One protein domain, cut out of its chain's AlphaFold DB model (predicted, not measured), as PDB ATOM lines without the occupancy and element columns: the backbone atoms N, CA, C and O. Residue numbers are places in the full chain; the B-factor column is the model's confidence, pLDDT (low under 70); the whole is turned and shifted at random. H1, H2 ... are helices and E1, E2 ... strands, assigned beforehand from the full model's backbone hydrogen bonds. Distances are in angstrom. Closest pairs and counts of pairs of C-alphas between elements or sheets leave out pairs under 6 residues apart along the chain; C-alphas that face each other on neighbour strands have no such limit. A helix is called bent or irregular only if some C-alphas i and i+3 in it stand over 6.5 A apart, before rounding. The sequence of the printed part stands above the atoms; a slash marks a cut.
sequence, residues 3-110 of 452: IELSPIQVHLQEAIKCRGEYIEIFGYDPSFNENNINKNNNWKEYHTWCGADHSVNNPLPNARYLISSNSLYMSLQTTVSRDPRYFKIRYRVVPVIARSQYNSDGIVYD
ATOM      1  N   ILE A   3     -18.733  38.414  30.041       85.81
ATOM      2  CA  ILE A   3     -19.667  37.286  30.114       85.81
ATOM      3  C   ILE A   3     -21.024  37.798  29.630       85.81
ATOM      4  O   ILE A   3     -21.585  38.701  30.239       85.81
ATOM      5  N   GLU A   4     -21.554  37.239  28.543       88.44
ATOM      6  CA  GLU A   4     -22.960  37.441  28.182       88.44
ATOM      7  C   GLU A   4     -23.815  36.430  28.953       88.44
ATOM      8  O   GLU A   4     -23.533  35.231  28.911       88.44
ATOM      9  N   LEU A   5     -24.877  36.902  29.610       88.69
ATOM     10  CA  LEU A   5     -25.980  36.074  30.094       88.69
ATOM     11  C   LEU A   5     -27.218  36.256  29.213       88.69
ATOM     12  O   LEU A   5     -27.495  37.345  28.715       88.69
ATOM     13  N   SER A   6     -27.995  35.190  29.051       85.81
ATOM     14  CA  SER A   6     -29.298  35.196  28.380       85.81
ATOM     15  C   SER A   6     -30.279  34.320  29.170       85.81
ATOM     16  O   SER A   6     -30.178  33.088  29.089       85.81
ATOM     17  N   PRO A   7     -31.214  34.891  29.953       81.88
ATOM     18  CA  PRO A   7     -32.310  34.120  30.531       81.88
ATOM     19  C   PRO A   7     -33.214  33.593  29.406       81.88
ATOM     20  O   PRO A   7     -33.800  34.359  28.644       81.88
ATOM     21  N   ILE A   8     -33.303  32.266  29.299       78.19
ATOM     22  CA  ILE A   8     -34.176  31.552  28.357       78.19
ATOM     23  C   ILE A   8     -35.565  31.386  28.978       78.19
ATOM     24  O   ILE A   8     -36.574  31.585  28.311       78.19
ATOM     25  N   GLN A   9     -35.606  31.017  30.260       78.12
ATOM     26  CA  GLN A   9     -36.816  30.880  31.069       78.12
ATOM     27  C   GLN A   9     -36.494  31.310  32.501       78.12
ATOM     28  O   GLN A   9     -35.454  30.925  33.037       78.12
ATOM     29  N   VAL A  10     -37.393  32.056  33.135       78.50
ATOM     30  CA  VAL A  10     -37.401  32.302  34.580       78.50
ATOM     31  C   VAL A  10     -38.845  32.125  35.036       78.50
ATOM     32  O   VAL A  10     -39.758  32.654  34.414       78.50
ATOM     33  N   HIS A  11     -39.063  31.321  36.069       81.50
ATOM     34  CA  HIS A  11     -40.365  31.129  36.689       81.50
ATOM     35  C   HIS A  11     -40.170  30.982  38.196       81.50
ATOM     36  O   HIS A  11     -39.901  29.899  38.726       81.50
ATOM     37  N   LEU A  12     -40.241  32.133  38.854       82.31
ATOM     38  CA  LEU A  12     -40.172  32.330  40.294       82.31
ATOM     39  C   LEU A  12     -41.509  32.930  40.753       82.31
ATOM     40  O   LEU A  12     -42.244  33.505  39.948       82.31
ATOM     41  N   GLN A  13     -41.836  32.836  42.039       80.69
ATOM     42  CA  GLN A  13     -43.008  33.526  42.581       80.69
ATOM     43  C   GLN A  13     -42.861  35.039  42.395       80.69
ATOM     44  O   GLN A  13     -41.827  35.630  42.719       80.69
ATOM     45  N   GLU A  14     -43.909  35.678  41.881       74.75
ATOM     46  CA  GLU A  14     -43.929  37.126  41.726       74.75
ATOM     47  C   GLU A  14     -43.907  37.805  43.100       74.75
ATOM     48  O   GLU A  14     -44.712  37.509  43.985       74.75
ATOM     49  N   ALA A  15     -42.963  38.726  43.287       68.00
ATOM     50  CA  ALA A  15     -42.804  39.467  44.526       68.00
ATOM     51  C   ALA A  15     -42.522  40.939  44.229       68.00
ATOM     52  O   ALA A  15     -41.570  41.276  43.522       68.00
ATOM     53  N   ILE A  16     -43.312  41.830  44.833       72.50
ATOM     54  CA  ILE A  16     -43.159  43.282  44.691       72.50
ATOM     55  C   ILE A  16     -41.724  43.684  45.070       72.50
ATOM     56  O   ILE A  16     -41.300  43.511  46.216       72.50
ATOM     57  N   LYS A  17     -40.987  44.235  44.094       73.88
ATOM     58  CA  LYS A  17     -39.559  44.603  44.193       73.88
ATOM     59  C   LYS A  17     -38.640  43.428  44.573       73.88
ATOM     60  O   LYS A  17     -37.750  43.603  45.400       73.88
ATOM     61  N   CYS A  18     -38.898  42.237  44.025       81.50
ATOM     62  CA  CYS A  18     -38.140  41.004  44.271       81.50
ATOM     63  C   CYS A  18     -37.922  40.685  45.765       81.50
ATOM     64  O   CYS A  18     -36.874  40.202  46.166       81.50
ATOM     65  N   ARG A  19     -38.908  40.952  46.634       80.38
ATOM     66  CA  ARG A  19     -38.775  40.736  48.093       80.38
ATOM     67  C   ARG A  19     -39.033  39.305  48.583       80.38
ATOM     68  O   ARG A  19     -38.964  39.067  49.786       80.38
ATOM     69  N   GLY A  20     -39.376  38.386  47.685       82.75
ATOM     70  CA  GLY A  20     -39.684  36.989  47.993       82.75
ATOM     71  C   GLY A  20     -38.654  36.061  47.369       82.75
ATOM     72  O   GLY A  20     -37.638  35.743  47.988       82.75
ATOM     73  N   GLU A  21     -38.932  35.641  46.138       86.25
ATOM     74  CA  GLU A  21     -38.047  34.808  45.326       86.25
ATOM     75  C   GLU A  21     -37.328  35.645  44.277       86.25
ATOM     76  O   GLU A  21     -37.940  36.540  43.692       86.25
ATOM     77  N   TYR A  22     -36.053  35.347  44.031       88.69
ATOM     78  CA  TYR A  22     -35.260  36.043  43.024       88.69
ATOM     79  C   TYR A  22     -33.955  35.326  42.665       88.69
ATOM     80  O   TYR A  22     -33.470  34.466  43.403       88.69
ATOM     81  N   ILE A  23     -33.358  35.752  41.553       88.44
ATOM     82  CA  ILE A  23     -31.965  35.482  41.189       88.44
ATOM     83  C   ILE A  23     -31.225  36.821  41.123       88.44
ATOM     84  O   ILE A  23     -31.542  37.640  40.264       88.44
ATOM     85  N   GLU A  24     -30.252  37.031  42.011       90.19
ATOM     86  CA  GLU A  24     -29.286  38.140  41.957       90.19
ATOM     87  C   GLU A  24     -28.037  37.690  41.176       90.19
ATOM     88  O   GLU A  24     -27.489  36.604  41.408       90.19
ATOM     89  N   ILE A  25     -27.553  38.550  40.281       89.12
ATOM     90  CA  ILE A  25     -26.339  38.352  39.490       89.12
ATOM     91  C   ILE A  25     -25.260  39.347  39.911       89.12
ATOM     92  O   ILE A  25     -25.428  40.561  39.765       89.12
ATOM     93  N   PHE A  26     -24.110  38.818  40.326       88.94
ATOM     94  CA  PHE A  26     -22.930  39.592  40.693       88.94
ATOM     95  C   PHE A  26     -21.756  39.292  39.756       88.94
ATOM     96  O   PHE A  26     -21.482  38.140  39.412       88.94
ATOM     97  N   GLY A  27     -21.017  40.333  39.381       88.50
ATOM     98  CA  GLY A  27     -19.744  40.220  38.673       88.50
ATOM     99  C   GLY A  27     -18.602  40.722  39.548       88.50
ATOM    100  O   GLY A  27     -18.739  41.750  40.215       88.50
ATOM    101  N   TYR A  28     -17.476  40.013  39.535       84.69
ATOM    102  CA  TYR A  28     -16.258  40.460  40.205       84.69
ATOM    103  C   TYR A  28     -15.647  41.644  39.447       84.69
ATOM    104  O   TYR A  28     -15.267  41.508  38.281       84.69
ATOM    105  N   ASP A  29     -15.551  42.799  40.091       80.38
ATOM    106  CA  ASP A  29     -15.000  44.023  39.519       80.38
ATOM    107  C   ASP A  29     -13.747  44.437  40.314       80.38
ATOM    108  O   ASP A  29     -13.866  45.021  41.393       80.38
ATOM    109  N   PRO A  30     -12.528  44.141  39.817       69.25
ATOM    110  CA  PRO A  30     -11.290  44.517  40.497       69.25
ATOM    111  C   PRO A  30     -11.027  46.030  40.484       69.25
ATOM    112  O   PRO A  30     -10.135  46.481  41.196       69.25
ATOM    113  N   SER A  31     -11.769  46.815  39.688       68.81
ATOM    114  CA  SER A  31     -11.708  48.280  39.738       68.81
ATOM    115  C   SER A  31     -12.588  48.859  40.850       68.81
ATOM    116  O   SER A  31     -12.342  49.976  41.299       68.81
ATOM    117  N   PHE A  32     -13.546  48.080  41.370       65.50
ATOM    118  CA  PHE A  32     -14.417  48.454  42.487       65.50
ATOM    119  C   PHE A  32     -13.726  48.315  43.860       65.50
ATOM    120  O   PHE A  32     -14.298  47.832  44.835       65.50
ATOM    121  N   ASN A  33     -12.471  48.760  43.945       57.03
ATOM    122  CA  ASN A  33     -11.742  48.899  45.200       57.03
ATOM    123  C   ASN A  33     -12.106  50.253  45.838       57.03
ATOM    124  O   ASN A  33     -11.316  51.197  45.815       57.03
ATOM    125  N   GLU A  34     -13.344  50.385  46.334       53.59
ATOM    126  CA  GLU A  34     -13.753  51.581  47.082       53.59
ATOM    127  C   GLU A  34     -12.813  51.805  48.276       53.59
ATOM    128  O   GLU A  34     -12.588  50.903  49.079       53.59
ATOM    129  N   ASN A  35     -12.392  53.055  48.501       52.88
ATOM    130  CA  ASN A  35     -11.606  53.456  49.680       52.88
ATOM    131  C   ASN A  35     -12.369  53.314  51.029       52.88
ATOM    132  O   ASN A  35     -11.902  53.768  52.075       52.88
ATOM    133  N   ASN A  36     -13.543  52.674  51.029       48.66
ATOM    134  CA  ASN A  36     -14.307  52.285  52.208       48.66
ATOM    135  C   ASN A  36     -13.725  51.005  52.835       48.66
ATOM    136  O   ASN A  36     -14.221  49.902  52.612       48.66
ATOM    137  N   ILE A  37     -12.740  51.192  53.721       52.34
ATOM    138  CA  ILE A  37     -11.963  50.195  54.502       52.34
ATOM    139  C   ILE A  37     -12.791  49.071  55.194       52.34
ATOM    140  O   ILE A  37     -12.231  48.099  55.691       52.34
ATOM    141  N   ASN A  38     -14.126  49.154  55.220       51.72
ATOM    142  CA  ASN A  38     -15.033  48.203  55.876       51.72
ATOM    143  C   ASN A  38     -15.823  47.265  54.928       51.72
ATOM    144  O   ASN A  38     -16.737  46.581  55.396       51.72
ATOM    145  N   LYS A  39     -15.529  47.217  53.617       51.22
ATOM    146  CA  LYS A  39     -16.211  46.312  52.663       51.22
ATOM    147  C   LYS A  39     -15.248  45.669  51.653       51.22
ATOM    148  O   LYS A  39     -15.044  46.204  50.571       51.22
ATOM    149  N   ASN A  40     -14.776  44.453  51.936       54.03
ATOM    150  CA  ASN A  40     -13.989  43.627  50.996       54.03
ATOM    151  C   ASN A  40     -14.866  42.992  49.887       54.03
ATOM    152  O   ASN A  40     -14.734  41.810  49.568       54.03
ATOM    153  N   ASN A  41     -15.813  43.752  49.336       66.31
ATOM    154  CA  ASN A  41     -16.835  43.270  48.414       66.31
ATOM    155  C   ASN A  41     -16.587  43.826  47.007       66.31
ATOM    156  O   ASN A  41     -17.370  44.631  46.509       66.31
ATOM    157  N   ASN A  42     -15.562  43.303  46.330       81.50
ATOM    158  CA  ASN A  42     -15.290  43.519  44.898       81.50
ATOM    159  C   ASN A  42     -16.368  42.872  43.985       81.50
ATOM    160  O   ASN A  42     -16.099  42.512  42.845       81.50
ATOM    161  N   TRP A  43     -17.576  42.646  44.504       83.31
ATOM    162  CA  TRP A  43     -18.698  41.986  43.846       83.31
ATOM    163  C   TRP A  43     -19.793  43.017  43.612       83.31
ATOM    164  O   TRP A  43     -20.507  43.409  44.535       83.31
ATOM    165  N   LYS A  44     -19.908  43.455  42.362       85.25
ATOM    166  CA  LYS A  44     -20.913  44.415  41.916       85.25
ATOM    167  C   LYS A  44     -22.167  43.666  41.477       85.25
ATOM    168  O   LYS A  44     -22.061  42.718  40.702       85.25
ATOM    169  N   GLU A  45     -23.334  44.077  41.964       86.00
ATOM    170  CA  GLU A  45     -24.632  43.610  41.461       86.00
ATOM    171  C   GLU A  45     -24.869  44.187  40.054       86.00
ATOM    172  O   GLU A  45     -24.606  45.368  39.816       86.00
ATOM    173  N   TYR A  46     -25.342  43.359  39.120       84.06
ATOM    174  CA  TYR A  46     -25.688  43.773  37.753       84.06
ATOM    175  C   TYR A  46     -27.199  43.665  37.505       84.06
ATOM    176  O   TYR A  46     -27.836  44.634  37.080       84.06
ATOM    177  N   HIS A  47     -27.795  42.500  37.785       85.62
ATOM    178  CA  HIS A  47     -29.200  42.214  37.477       85.62
ATOM    179  C   HIS A  47     -29.855  41.367  38.563       85.62
ATOM    180  O   HIS A  47     -29.234  40.432  39.065       85.62
ATOM    181  N   THR A  48     -31.127  41.653  38.844       86.56
ATOM    182  CA  THR A  48     -31.943  40.909  39.809       86.56
ATOM    183  C   THR A  48     -33.314  40.599  39.198       86.56
ATOM    184  O   THR A  48     -34.078  41.508  38.854       86.56
ATOM    185  N   TRP A  49     -33.594  39.304  39.011       85.88
ATOM    186  CA  TRP A  49     -34.759  38.750  38.302       85.88
ATOM    187  C   TRP A  49     -35.743  38.085  39.277       85.88
ATOM    188  O   TRP A  49     -35.305  37.366  40.173       85.88
ATOM    189  N   CYS A  50     -37.057  38.265  39.100       85.38
ATOM    190  CA  CYS A  50     -38.102  37.610  39.903       85.38
ATOM    191  C   CYS A  50     -39.442  37.487  39.149       85.38
ATOM    192  O   CYS A  50     -39.631  38.087  38.095       85.38
ATOM    193  N   GLY A  51     -40.397  36.711  39.672       81.31
ATOM    194  CA  GLY A  51     -41.621  36.397  38.923       81.31
ATOM    195  C   GLY A  51     -41.350  35.536  37.679       81.31
ATOM    196  O   GLY A  51     -40.362  34.800  37.621       81.31
ATOM    197  N   ALA A  52     -42.228  35.649  36.679       68.50
ATOM    198  CA  ALA A  52     -42.019  35.075  35.346       68.50
ATOM    199  C   ALA A  52     -41.350  36.075  34.380       68.50
ATOM    200  O   ALA A  52     -40.349  35.756  33.745       68.50
ATOM    201  N   ASP A  53     -41.867  37.308  34.328       64.19
ATOM    202  CA  ASP A  53     -41.503  38.328  33.332       64.19
ATOM    203  C   ASP A  53     -40.967  39.633  33.963       64.19
ATOM    204  O   ASP A  53     -41.062  40.711  33.368       64.19
ATOM    205  N   HIS A  54     -40.420  39.581  35.187       59.28
ATOM    206  CA  HIS A  54     -40.005  40.779  35.929       59.28
ATOM    207  C   HIS A  54     -38.518  40.817  36.319       59.28
ATOM    208  O   HIS A  54     -37.896  39.863  36.783       59.28
ATOM    209  N   SER A  55     -37.931  41.995  36.136       57.09
ATOM    210  CA  SER A  55     -36.585  42.355  36.573       57.09
ATOM    211  C   SER A  55     -36.677  43.716  37.234       57.09
ATOM    212  O   SER A  55     -37.330  44.613  36.702       57.09
ATOM    213  N   VAL A  56     -36.010  43.899  38.374       55.91
ATOM    214  CA  VAL A  56     -35.998  45.203  39.063       55.91
ATOM    215  C   VAL A  56     -35.310  46.288  38.222       55.91
ATOM    216  O   VAL A  56     -35.637  47.461  38.380       55.91
ATOM    217  N   ASN A  57     -34.451  45.891  37.273       53.72
ATOM    218  CA  ASN A  57     -33.738  46.799  36.367       53.72
ATOM    219  C   ASN A  57     -34.276  46.766  34.912       53.72
ATOM    220  O   ASN A  57     -34.047  47.718  34.175       53.72
ATOM    221  N   ASN A  58     -35.020  45.713  34.526       50.44
ATOM    222  CA  ASN A  58     -35.520  45.392  33.171       50.44
ATOM    223  C   ASN A  58     -34.450  45.239  32.054       50.44
ATOM    224  O   ASN A  58     -33.348  45.767  32.183       50.44
ATOM    225  N   PRO A  59     -34.720  44.477  30.963       47.88
ATOM    226  CA  PRO A  59     -35.976  43.813  30.575       47.88
ATOM    227  C   PRO A  59     -35.921  42.267  30.502       47.88
ATOM    228  O   PRO A  59     -34.855  41.650  30.447       47.88
ATOM    229  N   LEU A  60     -37.095  41.632  30.435       59.38
ATOM    230  CA  LEU A  60     -37.300  40.247  29.974       59.38
ATOM    231  C   LEU A  60     -38.160  40.261  28.688       59.38
ATOM    232  O   LEU A  60     -38.750  41.298  28.381       59.38
ATOM    233  N   PRO A  61     -38.318  39.128  27.975       51.44
ATOM    234  CA  PRO A  61     -37.422  37.972  27.851       51.44
ATOM    235  C   PRO A  61     -36.529  38.104  26.597       51.44
ATOM    236  O   PRO A  61     -36.727  38.991  25.771       51.44
ATOM    237  N   ASN A  62     -35.554  37.205  26.408       62.56
ATOM    238  CA  ASN A  62     -34.565  37.238  25.305       62.56
ATOM    239  C   ASN A  62     -33.603  38.448  25.300       62.56
ATOM    240  O   ASN A  62     -32.839  38.620  24.350       62.56
ATOM    241  N   ALA A  63     -33.596  39.273  26.351       73.62
ATOM    242  CA  ALA A  63     -32.543  40.261  26.558       73.62
ATOM    243  C   ALA A  63     -31.202  39.551  26.799       73.62
ATOM    244  O   ALA A  63     -31.137  38.585  27.568       73.62
ATOM    245  N   ARG A  64     -30.130  40.038  26.168       84.50
ATOM    246  CA  ARG A  64     -28.766  39.556  26.421       84.50
ATOM    247  C   ARG A  64     -27.997  40.604  27.207       84.50
ATOM    248  O   ARG A  64     -27.974  41.764  26.804       84.50
ATOM    249  N   TYR A  65     -27.376  40.189  28.305       84.75
ATOM    250  CA  TYR A  65     -26.742  41.067  29.285       84.75
ATOM    251  C   TYR A  65     -25.224  40.853  29.309       84.75
ATOM    252  O   TYR A  65     -24.767  39.771  29.677       84.75
ATOM    253  N   LEU A  66     -24.441  41.865  28.934       87.12
ATOM    254  CA  LEU A  66     -22.980  41.815  28.886       87.12
ATOM    255  C   LEU A  66     -22.356  42.320  30.194       87.12
ATOM    256  O   LEU A  66     -22.227  43.520  30.430       87.12
ATOM    257  N   ILE A  67     -21.899  41.390  31.024       85.88
ATOM    258  CA  ILE A  67     -21.288  41.679  32.319       85.88
ATOM    259  C   ILE A  67     -19.792  41.944  32.132       85.88
ATOM    260  O   ILE A  67     -19.051  41.122  31.582       85.88
ATOM    261  N   SER A  68     -19.335  43.101  32.621       85.19
ATOM    262  CA  SER A  68     -17.940  43.565  32.595       85.19
ATOM    263  C   SER A  68     -17.069  42.885  33.656       85.19
ATOM    264  O   SER A  68     -16.411  43.547  34.452       85.19
ATOM    265  N   SER A  69     -17.069  41.552  33.671       83.62
ATOM    266  CA  SER A  69     -16.285  40.735  34.596       83.62
ATOM    267  C   SER A  69     -15.737  39.476  33.922       83.62
ATOM    268  O   SER A  69     -16.258  39.010  32.908       83.62
ATOM    269  N   ASN A  70     -14.681  38.915  34.512       81.56
ATOM    270  CA  ASN A  70     -14.168  37.577  34.219       81.56
ATOM    271  C   ASN A  70     -14.741  36.485  35.148       81.56
ATOM    272  O   ASN A  70     -14.533  35.309  34.863       81.56
ATOM    273  N   SER A  71     -15.431  36.854  36.235       84.75
ATOM    274  CA  SER A  71     -15.899  35.927  37.275       84.75
ATOM    275  C   SER A  71     -17.330  36.268  37.691       84.75
ATOM    276  O   SER A  71     -17.609  37.387  38.123       84.75
ATOM    277  N   LEU A  72     -18.236  35.297  37.578       88.38
ATOM    278  CA  LEU A  72     -19.652  35.455  37.913       88.38
ATOM    279  C   LEU A  72     -19.978  34.763  39.242       88.38
ATOM    280  O   LEU A  72     -19.556  33.628  39.464       88.38
ATOM    281  N   TYR A  73     -20.797  35.408  40.068       88.38
ATOM    282  CA  TYR A  73     -21.491  34.790  41.192       88.38
ATOM    283  C   TYR A  73     -23.004  34.971  41.005       88.38
ATOM    284  O   TYR A  73     -23.472  36.037  40.609       88.38
ATOM    285  N   MET A  74     -23.768  33.908  41.251       89.62
ATOM    286  CA  MET A  74     -25.220  33.863  41.069       89.62
ATOM    287  C   MET A  74     -25.850  33.390  42.375       89.62
ATOM    288  O   MET A  74     -25.543  32.296  42.843       89.62
ATOM    289  N   SER A  75     -26.728  34.213  42.944       88.12
ATOM    290  CA  SER A  75     -27.442  33.927  44.187       88.12
ATOM    291  C   SER A  75     -28.915  33.683  43.871       88.12
ATOM    292  O   SER A  75     -29.580  34.550  43.311       88.12
ATOM    293  N   LEU A  76     -29.424  32.498  44.209       88.69
ATOM    294  CA  LEU A  76     -30.842  32.148  44.103       88.69
ATOM    295  C   LEU A  76     -31.459  32.206  45.503       88.69
ATOM    296  O   LEU A  76     -31.121  31.376  46.347       88.69
ATOM    297  N   GLN A  77     -32.393  33.131  45.731       87.69
ATOM    298  CA  GLN A  77     -33.201  33.153  46.947       87.69
ATOM    299  C   GLN A  77     -34.600  32.597  46.672       87.69
ATOM    300  O   GLN A  77     -35.286  33.008  45.735       87.69
ATOM    301  N   THR A  78     -35.047  31.676  47.527       84.56
ATOM    302  CA  THR A  78     -36.352  31.015  47.421       84.56
ATOM    303  C   THR A  78     -37.120  31.053  48.734       84.56
ATOM    304  O   THR A  78     -36.564  30.750  49.783       84.56
ATOM    305  N   THR A  79     -38.423  31.330  48.677       82.50
ATOM    306  CA  THR A  79     -39.353  31.165  49.808       82.50
ATOM    307  C   THR A  79     -39.761  29.692  49.973       82.50
ATOM    308  O   THR A  79     -39.459  28.844  49.124       82.50
ATOM    309  N   VAL A  80     -40.541  29.363  51.005       78.75
ATOM    310  CA  VAL A  80     -41.222  28.060  51.099       78.75
ATOM    311  C   VAL A  80     -42.592  28.136  50.411       78.75
ATOM    312  O   VAL A  80     -43.568  28.539  51.036       78.75
ATOM    313  N   SER A  81     -42.673  27.707  49.145       74.62
ATOM    314  CA  SER A  81     -43.946  27.416  48.460       74.62
ATOM    315  C   SER A  81     -44.039  25.947  48.025       74.62
ATOM    316  O   SER A  81     -43.070  25.179  48.096       74.62
ATOM    317  N   ARG A  82     -45.248  25.559  47.604       68.44
ATOM    318  CA  ARG A  82     -45.579  24.260  46.998       68.44
ATOM    319  C   ARG A  82     -45.450  24.265  45.475       68.44
ATOM    320  O   ARG A  82     -45.307  23.194  44.896       68.44
ATOM    321  N   ASP A  83     -45.498  25.441  44.858       75.69
ATOM    322  CA  ASP A  83     -45.513  25.600  43.403       75.69
ATOM    323  C   ASP A  83     -44.146  25.249  42.782       75.69
ATOM    324  O   ASP A  83     -43.103  25.490  43.405       75.69
ATOM    325  N   PRO A  84     -44.118  24.659  41.572       72.31
ATOM    326  CA  PRO A  84     -42.875  24.353  40.879       72.31
ATOM    327  C   PRO A  84     -42.198  25.640  40.395       72.31
ATOM    328  O   PRO A  84     -42.833  26.520  39.822       72.31
ATOM    329  N   ARG A  85     -40.881  25.717  40.582       77.44
ATOM    330  CA  ARG A  85     -40.035  26.829  40.135       77.44
ATOM    331  C   ARG A  85     -38.990  26.295  39.179       77.44
ATOM    332  O   ARG A  85     -38.437  25.221  39.422       77.44
ATOM    333  N   TYR A  86     -38.691  27.045  38.133       81.62
ATOM    334  CA  TYR A  86     -37.660  26.681  37.172       81.62
ATOM    335  C   TYR A  86     -36.993  27.929  36.610       81.62
ATOM    336  O   TYR A  86     -37.618  28.969  36.426       81.62
ATOM    337  N   PHE A  87     -35.702  27.829  36.322       84.25
ATOM    338  CA  PHE A  87     -34.962  28.862  35.617       84.25
ATOM    339  C   PHE A  87     -33.945  28.198  34.696       84.25
ATOM    340  O   PHE A  87     -33.420  27.123  34.989       84.25
ATOM    341  N   LYS A  88     -33.681  28.834  33.559       85.56
ATOM    342  CA  LYS A  88     -32.723  28.382  32.557       85.56
ATOM    343  C   LYS A  88     -32.018  29.601  31.993       85.56
ATOM    344  O   LYS A  88     -32.616  30.390  31.265       85.56
ATOM    345  N   ILE A  89     -30.747  29.756  32.343       85.75
ATOM    346  CA  ILE A  89     -29.898  30.871  31.923       85.75
ATOM    347  C   ILE A  89     -28.772  30.282  31.081       85.75
ATOM    348  O   ILE A  89     -28.054  29.397  31.540       85.75
ATOM    349  N   ARG A  90     -28.613  30.764  29.849       88.06
ATOM    350  CA  ARG A  90     -27.423  30.491  29.036       88.06
ATOM    351  C   ARG A  90     -26.369  31.544  29.358       88.06
ATOM    352  O   ARG A  90     -26.712  32.714  29.518       88.06
ATOM    353  N   TYR A  91     -25.102  31.147  29.391       90.31
ATOM    354  CA  TYR A  91     -23.976  32.079  29.390       90.31
ATOM    355  C   TYR A  91     -23.061  31.821  28.190       90.31
ATOM    356  O   TYR A  91     -23.003  30.702  27.679       90.31
ATOM    357  N   ARG A  92     -22.329  32.843  27.740       88.56
ATOM    358  CA  ARG A  92     -21.163  32.676  26.857       88.56
ATOM    359  C   ARG A  92     -20.065  33.676  27.198       88.56
ATOM    360  O   ARG A  92     -20.330  34.806  27.598       88.56
ATOM    361  N   VAL A  93     -18.818  33.260  27.005       87.06
ATOM    362  CA  VAL A  93     -17.659  34.158  27.055       87.06
ATOM    363  C   VAL A  93     -17.647  35.027  25.798       87.06
ATOM    364  O   VAL A  93     -17.821  34.520  24.690       87.06
ATOM    365  N   VAL A  94     -17.408  36.326  25.967       84.19
ATOM    366  CA  VAL A  94     -17.335  37.303  24.876       84.19
ATOM    367  C   VAL A  94     -15.968  38.014  24.914       84.19
ATOM    368  O   VAL A  94     -15.589  38.582  25.949       84.19
ATOM    369  N   PRO A  95     -15.179  37.987  23.819       80.19
ATOM    370  CA  PRO A  95     -13.907  38.702  23.746       80.19
ATOM    371  C   PRO A  95     -14.143  40.218  23.697       80.19
ATOM    372  O   PRO A  95     -15.163  40.681  23.194       80.19
ATOM    373  N   VAL A  96     -13.179  41.010  24.182       74.62
ATOM    374  CA  VAL A  96     -13.323  42.481  24.301       74.62
ATOM    375  C   VAL A  96     -13.632  43.151  22.958       74.62
ATOM    376  O   VAL A  96     -14.431  44.081  22.908       74.62
ATOM    377  N   ILE A  97     -13.069  42.620  21.871       74.38
ATOM    378  CA  ILE A  97     -13.255  43.088  20.489       74.38
ATOM    379  C   ILE A  97     -14.738  43.043  20.063       74.38
ATOM    380  O   ILE A  97     -15.187  43.894  19.305       74.38
ATOM    381  N   ALA A  98     -15.529  42.102  20.591       67.94
ATOM    382  CA  ALA A  98     -16.947  41.951  20.259       67.94
ATOM    383  C   ALA A  98     -17.887  42.880  21.060       67.94
ATOM    384  O   ALA A  98     -19.101  42.824  20.868       67.94
ATOM    385  N   ARG A  99     -17.363  43.752  21.941       64.56
ATOM    386  CA  ARG A  99     -18.172  44.709  22.728       64.56
ATOM    387  C   ARG A  99     -19.000  45.654  21.846       64.56
ATOM    388  O   ARG A  99     -20.078  46.063  22.259       64.56
ATOM    389  N   SER A 100     -18.538  45.965  20.636       70.38
ATOM    390  CA  SER A 100     -19.233  46.832  19.669       70.38
ATOM    391  C   SER A 100     -20.614  46.326  19.223       70.38
ATOM    392  O   SER A 100     -21.351  47.074  18.592       70.38
ATOM    393  N   GLN A 101     -20.978  45.081  19.548       68.31
ATOM    394  CA  GLN A 101     -22.298  44.508  19.264       68.31
ATOM    395  C   GLN A 101     -23.371  44.869  20.311       68.31
ATOM    396  O   GLN A 101     -24.529  44.519  20.107       68.31
ATOM    397  N   TYR A 102     -23.008  45.534  21.415       68.31
ATOM    398  CA  TYR A 102     -23.876  45.817  22.568       68.31
ATOM    399  C   TYR A 102     -24.020  47.329  22.779       68.31
ATOM    400  O   TYR A 102     -23.124  48.096  22.415       68.31
ATOM    401  N   ASN A 103     -25.130  47.772  23.379       72.12
ATOM    402  CA  ASN A 103     -25.334  49.192  23.675       72.12
ATOM    403  C   ASN A 103     -24.439  49.690  24.841       72.12
ATOM    404  O   ASN A 103     -23.669  48.926  25.431       72.12
ATOM    405  N   SER A 104     -24.551  50.978  25.190       65.50
ATOM    406  CA  SER A 104     -23.855  51.608  26.329       65.50
ATOM    407  C   SER A 104     -23.996  50.836  27.643       65.50
ATOM    408  O   SER A 104     -23.054  50.782  28.436       65.50
ATOM    409  N   ASP A 105     -25.154  50.210  27.831       63.62
ATOM    410  CA  ASP A 105     -25.612  49.581  29.068       63.62
ATOM    411  C   ASP A 105     -25.289  48.073  29.091       63.62
ATOM    412  O   ASP A 105     -25.620  47.370  30.043       63.62
ATOM    413  N   GLY A 106     -24.637  47.566  28.035       64.38
ATOM    414  CA  GLY A 106     -24.289  46.156  27.863       64.38
ATOM    415  C   GLY A 106     -25.441  45.270  27.378       64.38
ATOM    416  O   GLY A 106     -25.307  44.050  27.410       64.38
ATOM    417  N   ILE A 107     -26.560  45.841  26.927       68.31
ATOM    418  CA  ILE A 107     -27.761  45.094  26.534       68.31
ATOM    419  C   ILE A 107     -27.842  44.948  25.006       68.31
ATOM    420  O   ILE A 107     -27.552  45.882  24.254       68.31
ATOM    421  N   VAL A 108     -28.274  43.767  24.547       70.75
ATOM    422  CA  VAL A 108     -28.710  43.516  23.162       70.75
ATOM    423  C   VAL A 108     -30.161  43.051  23.140       70.75
ATOM    424  O   VAL A 108     -30.556  42.151  23.884       70.75
ATOM    425  N   TYR A 109     -30.929  43.662  22.238       62.03
ATOM    426  CA  TYR A 109     -32.321  43.338  21.947       62.03
ATOM    427  C   TYR A 109     -32.409  42.591  20.609       62.03
ATOM    428  O   TYR A 109     -32.169  43.174  19.551       62.03
ATOM    429  N   ASP A 110     -32.816  41.319  20.636       53.50
ATOM    430  CA  ASP A 110     -32.963  40.488  19.425       53.50
ATOM    431  C   ASP A 110     -34.035  41.009  18.438       53.50
ATOM    432  O   ASP A 110     -34.088  40.568  17.287       53.50
TER     433      ASP A 110
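Overview. This is residues 3 to 110 of the 452 residues of the protein "Hypothetical protein" of Rotaria sordida (UniProt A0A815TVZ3). Two small antiparallel sheets, E6 E1 E4 E7 and E3 E2 E5, stand face to face as a sandwich, their strands nearly aligned. A long loop, residues 29 to 42, reaches out from one end of the second sheet, and the short helix H1 lies at an end of the first. The 108 printed residues hold one named helix and seven named strands, in the order E1 E2 E3 E4 E5 E6 H1 E7; the class is mostly strand, with under half of the residues in named elements. The whole is compact, with a radius of gyration of the C-alphas of 14.9 A, and flat, spanning 43 by 40 by 19 A.

Along the chain. E1, residues 3 to 11, begins at C-alpha 3 (-19.667, 37.286, 30.114), measures 22.6 A and bends by 60 degrees at residue 8. E2, residues 22 to 28, measures 19.7 A; E3, residues 43 to 50, 20.3 A. E4 is residues 63 to 67, E5 residues 72 to 77, and E6, residues 86 to 94, measures 26.0 A. H1, residues 96 to 101, is irregular: C-alphas 97 and 100 are 7.1 A apart. E7, residues 107 to 109, ends at C-alpha 109 (-32.321, 43.338, 21.947).

Arrangement. Within hydrogen-bond range are N 6 of E1 and O 90 of E6, 2.8 A, N 5 of E1 and O 65 of E4, 2.9 A, and N 64 of E4 and O 108 of E7, 3.1 A. So are N 25 and O 47 in the hairpin E2 and E3, 2.8 A, and N 24 of E2 and O 75 of E5, 2.9 A. Between the sheets, the closest C-alphas of E2 and E4, Gly 27 and Ile 67, are 6.7 A apart. H1 is not on either sheet; 0 of its 2 O i to N i+4 pairs and 2 of its 3 O i to N i+3 pairs are within range.

Size, cuts and confidence. The C-alphas farthest apart, Arg 82 and Ile 97, are 45.8 A apart. The printed part has no cut; the links E2 to E3 and E3 to E4 are long. Residues under pLDDT 70 include 30 to 41 and 52 to 62.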